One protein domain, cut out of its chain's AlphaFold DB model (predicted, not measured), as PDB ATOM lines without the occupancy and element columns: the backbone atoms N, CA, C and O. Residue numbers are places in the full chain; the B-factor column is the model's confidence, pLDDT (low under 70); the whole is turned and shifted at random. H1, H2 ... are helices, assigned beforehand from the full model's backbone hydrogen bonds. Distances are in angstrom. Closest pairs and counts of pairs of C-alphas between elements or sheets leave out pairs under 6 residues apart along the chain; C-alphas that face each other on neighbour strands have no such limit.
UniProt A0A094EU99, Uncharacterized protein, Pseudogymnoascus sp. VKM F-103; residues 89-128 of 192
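AT A GLANCE: This is residues 89 to 128 of the 192 residues of an uncharacterized protein of Pseudogymnoascus sp. VKM F-103 (UniProt A0A094EU99). Two short helices, H2 and H1, meet near their linked ends and make a corner, like an L, and from the far end of H2 a long tail without a named element swings out and folds back towards the side of H1 as a wide, open loop. Residues 114 to 121, of which 114 belongs to H2, stick out from the body. The printed part has 40 residues, with H1 and then H2 along the chain and no named strand; the class is all helix. It is only just compact, close to loose, with a radius of gyration of the C-alphas of 10.4 A, and it spans 30 by 21 by 16 A.

HOW THE PARTS SIT: Begin with H2, residues 103 to 114, the longest helix. H1, residues 89 to 99, touches it, and the closest C-alphas, those of Glu 96 and Ala 106, are 5.2 A apart. Their lines stand at a steep tilt of 68 degrees, only just short of about perpendicular, and they run opposite ways. Look at the backbone N and O atoms of H1 and H2: every O i to N i+4 pair is within hydrogen-bond range.

IN THESE COORDINATES: Find C-alpha 103 at (-1.569, -8.559, 5.987); from there H2 runs 16.3 A to C-alpha 114 at (7.381, -20.021, -1.319). H1 begins at C-alpha 89, at (-6.632, -20.310, 3.022), and is 15.3 A long.

THE WHOLE: The two C-alphas farthest apart, those of Gly 101 and Asn 119, are 29.9 A apart. The printed part has no cut, and the link from H1 to H2 is tight. Residues 115 to 128 hold no named element. The mean pLDDT of the printed part is 73.6; look for values under 70 at residue 101 and residues 118 to 128.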
ATOM      1  N   GLU A  89      -6.180 -21.347   2.079       84.31
ATOM      2  CA  GLU A  89      -6.632 -20.310   3.022       84.31
ATOM      3  C   GLU A  89      -6.227 -20.627   4.471       84.31
ATOM      4  O   GLU A  89      -5.813 -19.735   5.210       84.31
ATOM      5  N   ASP A  90      -6.225 -21.907   4.857       83.62
ATOM      6  CA  ASP A  90      -5.735 -22.351   6.170       83.62
ATOM      7  C   ASP A  90      -4.264 -21.970   6.401       83.62
ATOM      8  O   ASP A  90      -3.869 -21.600   7.509       83.62
ATOM      9  N   GLN A  91      -3.434 -22.029   5.354       82.25
ATOM     10  CA  GLN A  91      -2.035 -21.606   5.431       82.25
ATOM     11  C   GLN A  91      -1.918 -20.087   5.547       82.25
ATOM     12  O   GLN A  91      -1.071 -19.605   6.299       82.25
ATOM     13  N   ASP A  92      -2.771 -19.326   4.857       82.31
ATOM     14  CA  ASP A  92      -2.822 -17.868   5.009       82.31
ATOM     15  C   ASP A  92      -3.182 -17.471   6.452       82.31
ATOM     16  O   ASP A  92      -2.473 -16.656   7.049       82.31
ATOM     17  N   GLN A  93      -4.163 -18.135   7.076       83.12
ATOM     18  CA  GLN A  93      -4.525 -17.878   8.478       83.12
ATOM     19  C   GLN A  93      -3.370 -18.139   9.457       83.12
ATOM     20  O   GLN A  93      -3.208 -17.408  10.439       83.12
ATOM     21  N   ILE A  94      -2.539 -19.157   9.205       85.00
ATOM     22  CA  ILE A  94      -1.347 -19.432  10.025       85.00
ATOM     23  C   ILE A  94      -0.363 -18.258   9.947       85.00
ATOM     24  O   ILE A  94       0.159 -17.814  10.974       85.00
ATOM     25  N   PHE A  95      -0.114 -17.735   8.746       82.00
ATOM     26  CA  PHE A  95       0.825 -16.630   8.551       82.00
ATOM     27  C   PHE A  95       0.287 -15.310   9.107       82.00
ATOM     28  O   PHE A  95       1.049 -14.568   9.727       82.00
ATOM     29  N   GLU A  96      -1.004 -15.025   8.954       85.62
ATOM     30  CA  GLU A  96      -1.622 -13.827   9.528       85.62
ATOM     31  C   GLU A  96      -1.547 -13.823  11.057       85.62
ATOM     32  O   GLU A  96      -1.137 -12.823  11.652       85.62
ATOM     33  N   ARG A  97      -1.832 -14.960  11.703       81.38
ATOM     34  CA  ARG A  97      -1.704 -15.091  13.162       81.38
ATOM     35  C   ARG A  97      -0.257 -14.975  13.640       81.38
ATOM     36  O   ARG A  97      -0.017 -14.408  14.701       81.38
ATOM     37  N   PHE A  98       0.712 -15.489  12.878       80.25
ATOM     38  CA  PHE A  98       2.121 -15.481  13.282       80.25
ATOM     39  C   PHE A  98       2.812 -14.129  13.064       80.25
ATOM     40  O   PHE A  98       3.604 -13.697  13.900       80.25
ATOM     41  N   TYR A  99       2.527 -13.454  11.947       78.94
ATOM     42  CA  TYR A  99       3.173 -12.190  11.572       78.94
ATOM     43  C   TYR A  99       2.386 -10.938  11.991       78.94
ATOM     44  O   TYR A  99       2.835  -9.822  11.717       78.94
ATOM     45  N   GLY A 100       1.290 -11.121  12.735       71.75
ATOM     46  CA  GLY A 100       0.653 -10.073  13.533       71.75
ATOM     47  C   GLY A 100      -0.498  -9.333  12.858       71.75
ATOM     48  O   GLY A 100      -0.654  -8.147  13.116       71.75
ATOM     49  N   GLY A 101      -1.286  -9.988  11.999       68.56
ATOM     50  CA  GLY A 101      -2.510  -9.425  11.397       68.56
ATOM     51  C   GLY A 101      -2.291  -8.305  10.370       68.56
ATOM     52  O   GLY A 101      -3.161  -8.057   9.539       68.56
ATOM     53  N   ASP A 102      -1.113  -7.679  10.352       72.44
ATOM     54  CA  ASP A 102      -0.678  -6.781   9.287       72.44
ATOM     55  C   ASP A 102      -0.490  -7.611   8.010       72.44
ATOM     56  O   ASP A 102       0.586  -8.165   7.755       72.44
ATOM     57  N   GLY A 103      -1.543  -7.726   7.196       74.50
ATOM     58  CA  GLY A 103      -1.569  -8.559   5.987       74.50
ATOM     59  C   GLY A 103      -0.399  -8.314   5.020       74.50
ATOM     60  O   GLY A 103      -0.050  -9.190   4.231       74.50
ATOM     61  N   SER A 104       0.281  -7.166   5.109       80.56
ATOM     62  CA  SER A 104       1.528  -6.888   4.385       80.56
ATOM     63  C   SER A 104       2.681  -7.810   4.806       80.56
ATOM     64  O   SER A 104       3.338  -8.399   3.948       80.56
ATOM     65  N   ARG A 105       2.903  -8.001   6.112       79.81
ATOM     66  CA  ARG A 105       3.984  -8.846   6.648       79.81
ATOM     67  C   ARG A 105       3.721 -10.320   6.390       79.81
ATOM     68  O   ARG A 105       4.642 -11.036   5.998       79.81
ATOM     69  N   ALA A 106       2.472 -10.750   6.556       81.31
ATOM     70  CA  ALA A 106       2.054 -12.114   6.253       81.31
ATOM     71  C   ALA A 106       2.280 -12.444   4.767       81.31
ATOM     72  O   ALA A 106       2.888 -13.468   4.455       81.31
ATOM     73  N   ARG A 107       1.918 -11.530   3.849       82.69
ATOM     74  CA  ARG A 107       2.197 -11.675   2.409       82.69
ATOM     75  C   ARG A 107       3.691 -11.757   2.114       82.69
ATOM     76  O   ARG A 107       4.115 -12.656   1.391       82.69
ATOM     77  N   THR A 108       4.511 -10.868   2.679       85.19
ATOM     78  CA  THR A 108       5.970 -10.909   2.470       85.19
ATOM     79  C   THR A 108       6.576 -12.221   2.967       85.19
ATOM     80  O   THR A 108       7.367 -12.838   2.254       85.19
ATOM     81  N   ALA A 109       6.177 -12.688   4.152       82.50
ATOM     82  CA  ALA A 109       6.642 -13.954   4.704       82.50
ATOM     83  C   ALA A 109       6.185 -15.160   3.866       82.50
ATOM     84  O   ALA A 109       6.981 -16.068   3.629       82.50
ATOM     85  N   ARG A 110       4.949 -15.142   3.351       82.94
ATOM     86  CA  ARG A 110       4.433 -16.141   2.403       82.94
ATOM     87  C   ARG A 110       5.281 -16.200   1.132       82.94
ATOM     88  O   ARG A 110       5.705 -17.280   0.728       82.94
ATOM     89  N   HIS A 111       5.569 -15.052   0.517       82.62
ATOM     90  CA  HIS A 111       6.414 -14.989  -0.679       82.62
ATOM     91  C   HIS A 111       7.836 -15.489  -0.410       82.62
ATOM     92  O   HIS A 111       8.383 -16.232  -1.224       82.62
ATOM     93  N   ALA A 112       8.412 -15.131   0.739       83.75
ATOM     94  CA  ALA A 112       9.725 -15.611   1.147       83.75
ATOM     95  C   ALA A 112       9.733 -17.136   1.327       83.75
ATOM     96  O   ALA A 112      10.626 -17.798   0.808       83.75
ATOM     97  N   TYR A 113       8.718 -17.695   1.991       82.81
ATOM     98  CA  TYR A 113       8.599 -19.136   2.212       82.81
ATOM     99  C   TYR A 113       8.419 -19.910   0.899       82.81
ATOM    100  O   TYR A 113       9.065 -20.932   0.677       82.81
ATOM    101  N   ALA A 114       7.591 -19.399  -0.016       81.56
ATOM    102  CA  ALA A 114       7.381 -20.021  -1.319       81.56
ATOM    103  C   ALA A 114       8.651 -20.041  -2.188       81.56
ATOM    104  O   ALA A 114       8.822 -20.964  -2.980       81.56
ATOM    105  N   ALA A 115       9.543 -19.058  -2.026       79.62
ATOM    106  CA  ALA A 115      10.796 -18.953  -2.773       79.62
ATOM    107  C   ALA A 115      11.920 -19.879  -2.264       79.62
ATOM    108  O   ALA A 115      12.972 -19.953  -2.900       79.62
ATOM    109  N   VAL A 116      11.735 -20.575  -1.134       79.12
ATOM    110  CA  VAL A 116      12.772 -21.448  -0.566       79.12
ATOM    111  C   VAL A 116      12.877 -22.755  -1.369       79.12
ATOM    112  O   VAL A 116      11.871 -23.454  -1.514       79.12
ATOM    113  N   PRO A 117      14.065 -23.142  -1.864       72.75
ATOM    114  CA  PRO A 117      14.261 -24.415  -2.554       72.75
ATOM    115  C   PRO A 117      13.806 -25.620  -1.703       72.75
ATOM    116  O   PRO A 117      13.935 -25.594  -0.478       72.75
ATOM    117  N   PRO A 118      13.318 -26.712  -2.312       63.38
ATOM    118  CA  PRO A 118      12.875 -27.897  -1.566       63.38
ATOM    119  C   PRO A 118      14.015 -28.609  -0.814       63.38
ATOM    120  O   PRO A 118      13.764 -29.254   0.197       63.38
ATOM    121  N   ASN A 119      15.264 -28.453  -1.270       64.88
ATOM    122  CA  ASN A 119      16.449 -29.080  -0.664       64.88
ATOM    123  C   ASN A 119      17.055 -28.268   0.489       64.88
ATOM    124  O   ASN A 119      17.931 -28.753   1.204       64.88
ATOM    125  N   THR A 120      16.615 -27.027   0.679       64.06
ATOM    126  CA  THR A 120      16.947 -26.267   1.883       64.06
ATOM    127  C   THR A 120      16.080 -26.793   3.010       64.06
ATOM    128  O   THR A 120      14.858 -26.781   2.881       64.06
ATOM    129  N   VAL A 121      16.704 -27.247   4.102       50.56
ATOM    130  CA  VAL A 121      16.005 -27.630   5.335       50.56
ATOM    131  C   VAL A 121      15.153 -26.441   5.755       50.56
ATOM    132  O   VAL A 121      15.655 -25.457   6.303       50.56
ATOM    133  N   LEU A 122      13.867 -26.501   5.415       52.31
ATOM    134  CA  LEU A 122      12.914 -25.486   5.805       52.31
ATOM    135  C   LEU A 122      12.918 -25.461   7.332       52.31
ATOM    136  O   LEU A 122      12.859 -26.531   7.952       52.31
ATOM    137  N   PRO A 123      12.983 -24.281   7.972       53.38
ATOM    138  CA  PRO A 123      12.582 -24.222   9.363       53.38
ATOM    139  C   PRO A 123      11.182 -24.853   9.428       53.38
ATOM    140  O   PRO A 123      10.341 -24.495   8.595       53.38
ATOM    141  N   PRO A 124      10.942 -25.818  10.337       56.47
ATOM    142  CA  PRO A 124       9.648 -26.475  10.437       56.47
ATOM    143  C   PRO A 124       8.560 -25.407  10.438       56.47
ATOM    144  O   PRO A 124       8.708 -24.414  11.165       56.47
ATOM    145  N   CYS A 125       7.498 -25.587   9.638       52.62
ATOM    146  CA  CYS A 125       6.290 -24.780   9.802       52.62
ATOM    147  C   CYS A 125       6.013 -24.721  11.306       52.62
ATOM    148  O   CYS A 125       5.978 -25.794  11.924       52.62
ATOM    149  N   PRO A 126       5.916 -23.524  11.911       53.72
ATOM    150  CA  PRO A 126       5.793 -23.416  13.351       53.72
ATOM    151  C   PRO A 126       4.583 -24.244  13.784       53.72
ATOM    152  O   PRO A 126       3.443 -23.905  13.475       53.72
ATOM    153  N   ARG A 127       4.837 -25.379  14.445       53.16
ATOM    154  CA  ARG A 127       3.777 -26.159  15.077       53.16
ATOM    155  C   ARG A 127       3.237 -25.312  16.220       53.16
ATOM    156  O   ARG A 127       4.016 -24.673  16.926       53.16
ATOM    157  N   TRP A 128       1.921 -25.343  16.411       46.62
ATOM    158  CA  TRP A 128       1.192 -24.587  17.438       46.62
ATOM    159  C   TRP A 128       1.893 -24.565  18.812       46.62
ATOM    160  O   TRP A 128       1.931 -23.529  19.468       46.62
TER     161      TRP A 128